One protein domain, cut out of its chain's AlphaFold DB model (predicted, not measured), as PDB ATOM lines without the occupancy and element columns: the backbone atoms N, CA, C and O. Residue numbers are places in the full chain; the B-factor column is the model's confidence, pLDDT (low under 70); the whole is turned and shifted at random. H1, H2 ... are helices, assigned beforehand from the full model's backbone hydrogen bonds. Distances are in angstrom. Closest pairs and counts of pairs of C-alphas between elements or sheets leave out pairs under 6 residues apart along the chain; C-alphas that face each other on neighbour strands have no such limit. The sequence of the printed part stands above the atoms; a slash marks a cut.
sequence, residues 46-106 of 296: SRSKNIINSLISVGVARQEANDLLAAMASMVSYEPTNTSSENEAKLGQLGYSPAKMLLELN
ATOM      1  N   SER A  46     335.551 339.963 433.716       84.19
ATOM      2  CA  SER A  46     335.493 339.783 432.264       84.19
ATOM      3  C   SER A  46     334.054 339.868 431.775       84.19
ATOM      4  O   SER A  46     333.789 340.480 430.739       84.19
ATOM      5  N   ARG A  47     333.120 339.317 432.555       85.69
ATOM      6  CA  ARG A  47     331.687 339.307 432.238       85.69
ATOM      7  C   ARG A  47     331.014 340.633 432.578       85.69
ATOM      8  O   ARG A  47     330.170 341.098 431.811       85.69
ATOM      9  N   SER A  48     331.452 341.301 433.644       87.25
ATOM     10  CA  SER A  48     330.916 342.603 434.059       87.25
ATOM     11  C   SER A  48     331.040 343.672 432.970       87.25
ATOM     12  O   SER A  48     330.142 344.497 432.813       87.25
ATOM     13  N   LYS A  49     332.096 343.620 432.144       87.50
ATOM     14  CA  LYS A  49     332.292 344.537 431.007       87.50
ATOM     15  C   LYS A  49     331.114 344.539 430.035       87.50
ATOM     16  O   LYS A  49     330.755 345.607 429.547       87.50
ATOM     17  N   ASN A  50     330.514 343.380 429.766       87.00
ATOM     18  CA  ASN A  50     329.385 343.277 428.843       87.00
ATOM     19  C   ASN A  50     328.167 344.020 429.400       87.00
ATOM     20  O   ASN A  50     327.589 344.852 428.705       87.00
ATOM     21  N   ILE A  51     327.857 343.798 430.680       85.81
ATOM     22  CA  ILE A  51     326.730 344.440 431.367       85.81
ATOM     23  C   ILE A  51     326.962 345.950 431.504       85.81
ATOM     24  O   ILE A  51     326.062 346.737 431.213       85.81
ATOM     25  N   ILE A  52     328.178 346.376 431.863       87.56
ATOM     26  CA  ILE A  52     328.545 347.800 431.926       87.56
ATOM     27  C   ILE A  52     328.345 348.464 430.562       87.56
ATOM     28  O   ILE A  52     327.786 349.554 430.486       87.56
ATOM     29  N   ASN A  53     328.768 347.818 429.474       89.94
ATOM     30  CA  ASN A  53     328.591 348.366 428.130       89.94
ATOM     31  C   ASN A  53     327.103 348.476 427.752       89.94
ATOM     32  O   ASN A  53     326.702 349.475 427.155       89.94
ATOM     33  N   SER A  54     326.271 347.502 428.143       87.12
ATOM     34  CA  SER A  54     324.815 347.588 427.979       87.12
ATOM     35  C   SER A  54     324.208 348.744 428.779       87.12
ATOM     36  O   SER A  54     323.380 349.476 428.246       87.12
ATOM     37  N   LEU A  55     324.652 348.980 430.015       86.19
ATOM     38  CA  LEU A  55     324.181 350.099 430.839       86.19
ATOM     39  C   LEU A  55     324.577 351.462 430.257       86.19
ATOM     40  O   LEU A  55     323.754 352.377 430.194       86.19
ATOM     41  N   ILE A  56     325.808 351.577 429.754       90.06
ATOM     42  CA  ILE A  56     326.288 352.789 429.077       90.06
ATOM     43  C   ILE A  56     325.436 353.098 427.841       90.06
ATOM     44  O   ILE A  56     325.134 354.262 427.585       90.06
ATOM     45  N   SER A  57     324.988 352.075 427.103       88.31
ATOM     46  CA  SER A  57     324.135 352.272 425.920       88.31
ATOM     47  C   SER A  57     322.767 352.897 426.233       88.31
ATOM     48  O   SER A  57     322.172 353.523 425.360       88.31
ATOM     49  N   VAL A  58     322.303 352.792 427.485       87.06
ATOM     50  CA  VAL A  58     321.043 353.376 427.986       87.06
ATOM     51  C   VAL A  58     321.290 354.704 428.729       87.06
ATOM     52  O   VAL A  58     320.390 355.268 429.345       87.06
ATOM     53  N   GLY A  59     322.510 355.246 428.651       86.94
ATOM     54  CA  GLY A  59     322.858 356.553 429.212       86.94
ATOM     55  C   GLY A  59     323.280 356.534 430.683       86.94
ATOM     56  O   GLY A  59     323.272 357.585 431.316       86.94
ATOM     57  N   VAL A  60     323.654 355.375 431.237       85.75
ATOM     58  CA  VAL A  60     324.231 355.283 432.590       85.75
ATOM     59  C   VAL A  60     325.733 355.574 432.531       85.75
ATOM     60  O   VAL A  60     326.457 355.002 431.711       85.75
ATOM     61  N   ALA A  61     326.231 356.456 433.401       89.12
ATOM     62  CA  ALA A  61     327.659 356.747 433.473       89.12
ATOM     63  C   ALA A  61     328.454 355.501 433.897       89.12
ATOM     64  O   ALA A  61     327.993 354.687 434.692       89.12
ATOM     65  N   ARG A  62     329.693 355.352 433.409       87.31
ATOM     66  CA  ARG A  62     330.519 354.167 433.713       87.31
ATOM     67  C   ARG A  62     330.744 353.963 435.216       87.31
ATOM     68  O   ARG A  62     330.777 352.822 435.663       87.31
ATOM     69  N   GLN A  63     330.901 355.053 435.967       84.69
ATOM     70  CA  GLN A  63     331.074 354.996 437.418       84.69
ATOM     71  C   GLN A  63     329.798 354.502 438.105       84.69
ATOM     72  O   GLN A  63     329.851 353.521 438.833       84.69
ATOM     73  N   GLU A  64     328.646 355.080 437.761       83.94
ATOM     74  CA  GLU A  64     327.345 354.645 438.279       83.94
ATOM     75  C   GLU A  64     327.022 353.190 437.920       83.94
ATOM     76  O   GLU A  64     326.424 352.475 438.715       83.94
ATOM     77  N   ALA A  65     327.437 352.729 436.735       83.94
ATOM     78  CA  ALA A  65     327.287 351.335 436.342       83.94
ATOM     79  C   ALA A  65     328.127 350.405 437.231       83.94
ATOM     80  O   ALA A  65     327.629 349.365 437.650       83.94
ATOM     81  N   ASN A  66     329.372 350.775 437.552       83.06
ATOM     82  CA  ASN A  66     330.205 350.003 438.479       83.06
ATOM     83  C   ASN A  66     329.619 349.995 439.896       83.06
ATOM     84  O   ASN A  66     329.570 348.936 440.518       83.06
ATOM     85  N   ASP A  67     329.144 351.144 440.377       80.31
ATOM     86  CA  ASP A  67     328.543 351.270 441.707       80.31
ATOM     87  C   ASP A  67     327.244 350.449 441.800       80.31
ATOM     88  O   ASP A  67     327.019 349.752 442.788       80.31
ATOM     89  N   LEU A  68     326.432 350.433 440.734       79.94
ATOM     90  CA  LEU A  68     325.252 349.574 440.616       79.94
ATOM     91  C   LEU A  68     325.628 348.086 440.633       79.94
ATOM     92  O   LEU A  68     325.005 347.308 441.350       79.94
ATOM     93  N   LEU A  69     326.653 347.676 439.876       79.88
ATOM     94  CA  LEU A  69     327.128 346.287 439.896       79.88
ATOM     95  C   LEU A  69     327.585 345.865 441.297       79.88
ATOM     96  O   LEU A  69     327.243 344.771 441.745       79.88
ATOM     97  N   ALA A  70     328.348 346.723 441.978       78.00
ATOM     98  CA  ALA A  70     328.842 346.471 443.326       78.00
ATOM     99  C   ALA A  70     327.687 346.372 444.334       78.00
ATOM    100  O   ALA A  70     327.632 345.418 445.108       78.00
ATOM    101  N   ALA A  71     326.718 347.289 444.264       75.75
ATOM    102  CA  ALA A  71     325.524 347.255 445.102       75.75
ATOM    103  C   ALA A  71     324.713 345.964 444.900       75.75
ATOM    104  O   ALA A  71     324.280 345.331 445.858       75.75
ATOM    105  N   MET A  72     324.558 345.519 443.652       73.00
ATOM    106  CA  MET A  72     323.809 344.300 443.345       73.00
ATOM    107  C   MET A  72     324.547 343.026 443.755       73.00
ATOM    108  O   MET A  72     323.913 342.072 444.202       73.00
ATOM    109  N   ALA A  73     325.878 343.015 443.678       73.25
ATOM    110  CA  ALA A  73     326.693 341.948 444.253       73.25
ATOM    111  C   ALA A  73     326.586 341.904 445.792       73.25
ATOM    112  O   ALA A  73     326.607 340.824 446.379       73.25
ATOM    113  N   SER A  74     326.395 343.066 446.423       70.25
ATOM    114  CA  SER A  74     326.216 343.228 447.869       70.25
ATOM    115  C   SER A  74     324.805 342.900 448.379       70.25
ATOM    116  O   SER A  74     324.609 342.782 449.586       70.25
ATOM    117  N   MET A  75     323.813 342.663 447.507       65.31
ATOM    118  CA  MET A  75     322.477 342.194 447.932       65.31
ATOM    119  C   MET A  75     322.527 340.860 448.693       65.31
ATOM    120  O   MET A  75     321.589 340.502 449.402       65.31
ATOM    121  N   VAL A  76     323.622 340.122 448.531       64.25
ATOM    122  CA  VAL A  76     323.911 338.864 449.215       64.25
ATOM    123  C   VAL A  76     324.367 339.090 450.672       64.25
ATOM    124  O   VAL A  76     324.133 338.225 451.509       64.25
ATOM    125  N   SER A  77     324.967 340.243 450.996       62.25
ATOM    126  CA  SER A  77     325.510 340.568 452.329       62.25
ATOM    127  C   SER A  77     324.580 341.422 453.204       62.25
ATOM    128  O   SER A  77     324.931 341.731 454.338       62.25
ATOM    129  N   TYR A  78     323.385 341.781 452.713       63.69
ATOM    130  CA  TYR A  78     322.406 342.639 453.408       63.69
ATOM    131  C   TYR A  78     322.944 344.023 453.824       63.69
ATOM    132  O   TYR A  78     322.380 344.673 454.707       63.69
ATOM    133  N   GLU A  79     324.017 344.495 453.189       63.06
ATOM    134  CA  GLU A  79     324.579 345.815 453.470       63.06
ATOM    135  C   GLU A  79     323.723 346.931 452.848       63.06
ATOM    136  O   GLU A  79     323.203 346.775 451.739       63.06
ATOM    137  N   PRO A  80     323.555 348.074 453.537       61.28
ATOM    138  CA  PRO A  80     322.833 349.209 452.985       61.28
ATOM    139  C   PRO A  80     323.621 349.816 451.819       61.28
ATOM    140  O   PRO A  80     324.714 350.350 451.997       61.28
ATOM    141  N   THR A  81     323.044 349.770 450.620       62.41
ATOM    142  CA  THR A  81     323.647 350.342 449.414       62.41
ATOM    143  C   THR A  81     323.000 351.681 449.067       62.41
ATOM    144  O   THR A  81     321.776 351.802 449.020       62.41
ATOM    145  N   ASN A  82     323.812 352.695 448.764       59.47
ATOM    146  CA  ASN A  82     323.347 354.010 448.298       59.47
ATOM    147  C   ASN A  82     323.049 353.996 446.786       59.47
ATOM    148  O   ASN A  82     323.596 354.795 446.027       59.47
ATOM    149  N   THR A  83     322.232 353.052 446.322       60.88
ATOM    150  CA  THR A  83     321.904 352.917 444.898       60.88
ATOM    151  C   THR A  83     320.720 353.801 444.517       60.88
ATOM    152  O   THR A  83     319.730 353.889 445.242       60.88
ATOM    153  N   SER A  84     320.798 354.450 443.351       64.12
ATOM    154  CA  SER A  84     319.656 355.172 442.782       64.12
ATOM    155  C   SER A  84     318.639 354.178 442.218       64.12
ATOM    156  O   SER A  84     318.959 353.419 441.297       64.12
ATOM    157  N   SER A  85     317.402 354.229 442.715       67.44
ATOM    158  CA  SER A  85     316.265 353.435 442.221       67.44
ATOM    159  C   SER A  85     315.999 353.624 440.718       67.44
ATOM    160  O   SER A  85     315.433 352.752 440.060       67.44
ATOM    161  N   GLU A  86     316.456 354.736 440.137       73.50
ATOM    162  CA  GLU A  86     316.359 355.012 438.703       73.50
ATOM    163  C   GLU A  86     317.259 354.088 437.863       73.50
ATOM    164  O   GLU A  86     316.860 353.621 436.792       73.50
ATOM    165  N   ASN A  87     318.464 353.786 438.351       72.94
ATOM    166  CA  ASN A  87     319.415 352.931 437.640       72.94
ATOM    167  C   ASN A  87     319.000 351.453 437.716       72.94
ATOM    168  O   ASN A  87     319.154 350.720 436.737       72.94
ATOM    169  N   GLU A  88     318.365 351.043 438.817       73.06
ATOM    170  CA  GLU A  88     317.709 349.734 438.931       73.06
ATOM    171  C   GLU A  88     316.540 349.597 437.943       73.06
ATOM    172  O   GLU A  88     316.399 348.567 437.281       73.06
ATOM    173  N   ALA A  89     315.736 350.652 437.763       76.88
ATOM    174  CA  ALA A  89     314.642 350.652 436.792       76.88
ATOM    175  C   ALA A  89     315.146 350.544 435.340       76.88
ATOM    176  O   ALA A  89     314.598 349.765 434.556       76.88
ATOM    177  N   LYS A  90     316.216 351.269 434.980       79.94
ATOM    178  CA  LYS A  90     316.871 351.165 433.658       79.94
ATOM    179  C   LYS A  90     317.422 349.761 433.407       79.94
ATOM    180  O   LYS A  90     317.288 349.224 432.309       79.94
ATOM    181  N   LEU A  91     317.989 349.136 434.433       77.50
ATOM    182  CA  LEU A  91     318.457 347.757 434.363       77.50
ATOM    183  C   LEU A  91     317.293 346.766 434.167       77.50
ATOM    184  O   LEU A  91     317.389 345.843 433.356       77.50
ATOM    185  N   GLY A  92     316.161 346.998 434.837       80.19
ATOM    186  CA  GLY A  92     314.928 346.240 434.625       80.19
ATOM    187  C   GLY A  92     314.396 346.349 433.190       80.19
ATOM    188  O   GLY A  92     313.990 345.341 432.612       80.19
ATOM    189  N   GLN A  93     314.471 347.534 432.569       83.00
ATOM    190  CA  GLN A  93     314.092 347.738 431.157       83.00
ATOM    191  C   GLN A  93     314.965 346.934 430.184       83.00
ATOM    192  O   GLN A  93     314.483 346.494 429.141       83.00
ATOM    193  N   LEU A  94     316.226 346.681 430.541       83.00
ATOM    194  CA  LEU A  94     317.129 345.801 429.794       83.00
ATOM    195  C   LEU A  94     316.821 344.301 429.985       83.00
ATOM    196  O   LEU A  94     317.508 343.446 429.426       83.00
ATOM    197  N   GLY A  95     315.792 343.953 430.765       83.94
ATOM    198  CA  GLY A  95     315.389 342.569 431.005       83.94
ATOM    199  C   GLY A  95     316.332 341.816 431.945       83.94
ATOM    200  O   GLY A  95     316.461 340.587 431.840       83.94
ATOM    201  N   TYR A  96     317.019 342.533 432.837       82.06
ATOM    202  CA  TYR A  96     317.814 341.948 433.912       82.06
ATOM    203  C   TYR A  96     317.006 341.909 435.208       82.06
ATOM    204  O   TYR A  96     316.507 342.922 435.684       82.06
ATOM    205  N   SER A  97     316.906 340.716 435.795       78.75
ATOM    206  CA  SER A  97     316.506 340.537 437.192       78.75
ATOM    207  C   SER A  97     317.756 340.358 438.061       78.75
ATOM    208  O   SER A  97     318.774 339.893 437.535       78.75
ATOM    209  N   PRO A  98     317.700 340.632 439.380       77.06
ATOM    210  CA  PRO A  98     318.838 340.405 440.276       77.06
ATOM    211  C   PRO A  98     319.408 338.985 440.161       77.06
ATOM    212  O   PRO A  98     320.614 338.800 440.044       77.06
ATOM    213  N   ALA A  99     318.537 337.975 440.065       79.31
ATOM    214  CA  ALA A  99     318.949 336.585 439.880       79.31
ATOM    215  C   ALA A  99     319.651 336.340 438.532       79.31
ATOM    216  O   ALA A  99     320.685 335.680 438.489       79.31
ATOM    217  N   LYS A 100     319.113 336.863 437.422       83.81
ATOM    218  CA  LYS A 100     319.734 336.710 436.094       83.81
ATOM    219  C   LYS A 100     321.098 337.395 436.041       83.81
ATOM    220  O   LYS A 100     322.041 336.856 435.474       83.81
ATOM    221  N   MET A 101     321.196 338.560 436.664       81.19
ATOM    222  CA  MET A 101     322.417 339.338 436.720       81.19
ATOM    223  C   MET A 101     323.497 338.664 437.563       81.19
ATOM    224  O   MET A 101     324.608 338.489 437.080       81.19
ATOM    225  N   LEU A 102     323.171 338.227 438.783       82.56
ATOM    226  CA  LEU A 102     324.103 337.483 439.633       82.56
ATOM    227  C   LEU A 102     324.586 336.196 438.945       82.56
ATOM    228  O   LEU A 102     325.752 335.841 439.070       82.56
ATOM    229  N   LEU A 103     323.729 335.521 438.172       87.06
ATOM    230  CA  LEU A 103     324.119 334.339 437.398       87.06
ATOM    231  C   LEU A 103     325.107 334.677 436.271       87.06
ATOM    232  O   LEU A 103     326.035 333.915 436.007       87.06
ATOM    233  N   GLU A 104     324.908 335.806 435.590       87.44
ATOM    234  CA  GLU A 104     325.776 336.246 434.497       87.44
ATOM    235  C   GLU A 104     327.097 336.843 434.990       87.44
ATOM    236  O   GLU A 104     328.118 336.700 434.322       87.44
ATOM    237  N   LEU A 105     327.099 337.470 436.161       85.50
ATOM    238  CA  LEU A 105     328.307 337.973 436.806       85.50
ATOM    239  C   LEU A 105     329.116 336.863 437.475       85.50
ATOM    240  O   LEU A 105     330.303 337.053 437.697       85.50
ATOM    241  N   ASN A 106     328.521 335.709 437.776       86.56
ATOM    242  CA  ASN A 106     329.239 334.630 438.437       86.56
ATOM    243  C   ASN A 106     330.284 333.961 437.524       86.56
ATOM    244  O   ASN A 106     330.092 333.811 436.306       86.56
TER     245      ASN A 106
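AT A GLANCE: This is residues 46 to 106 of the 296 residues of the protein "AAEL003714-PA" of Aedes aegypti (UniProt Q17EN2). Picture four short helices in a small rounded body: H1 turns tightly into H2, and these two, at a steep slant to each other, make one side of it, with H3 and H4 on the other side. H3 stands like a strut along one side of that pair, running from beside H2 toward H1, while H4 lies across the region where H1 begins and H2 ends; the link from residue 75 to 84 loops out at one end of the longest axis. The printed part has 61 residues with four named helices, in the order H1, H2, H3, H4, and no named strand; its class is all helix. It is compact, with a radius of gyration of the C-alphas of 10.6 A and spans of 29 by 23 by 19 A.

IN THESE COORDINATES: Find C-alpha 46 at (335.493, 339.783, 432.264); from there H1, residues 46 to 57, runs 18.0 A. Next look at C-alpha 62, at (330.519, 354.167, 433.713), where H2 begins; it covers residues 62 to 74 and measures 18.4 A. Go on to residues 85 to 93 for H3, 12.6 A long. H4 follows as residues 98 to 105, 10.4 A long, and you can find its last C-alpha, 105, at (328.307, 337.973, 436.806).

HOW THE PARTS SIT: Start with H1 and H2, which touch at a steep tilt of 54 degrees, opposite ways; their closest C-alphas are those of Ile 52 and Ala 65, 5.8 A apart. H3 is close to H1 but not clearly touching it: the closest C-alphas, those of Leu 55 and Leu 91, are 7.1 A apart, and the lines are about perpendicular at 81 degrees. H3 is also close to H2 but not clearly touching, with C-alphas 68 and 87 closest at 7.4 A and the lines about perpendicular at 89 degrees. H4 only just touches H1, with 3 pairs of C-alphas within 8 A, and H1 uses residues 47 to 48 alone; the closest C-alphas are those of Arg 47 and Leu 105, 5.8 A, at a steep tilt of 56 degrees, opposite ways. H4 only just touches H2 as well, with 3 pairs and with residues 72 to 73 of H2 alone; the closest C-alphas are those of Ala 73 and Leu 102, 6.9 A, and the lines are about perpendicular at 70.3 degrees, only just past steep. H3 and H4 are apart. In the backbones of H2, H3 and H4 each O i to N i+4 pair is within hydrogen-bond range; in H1 6 of 8 are.

THE WHOLE: The C-alphas farthest apart are those of Ser 57 and Tyr 78, 29.2 A. Residues 46 to 106 run without a cut. The links H1 to H2 and H3 to H4 are tight, and the link H2 to H3, 10 residues, is short. Check the B-factor column at residues 75 to 85, where the model's pLDDT is under 70; the mean of the printed part is 79.0.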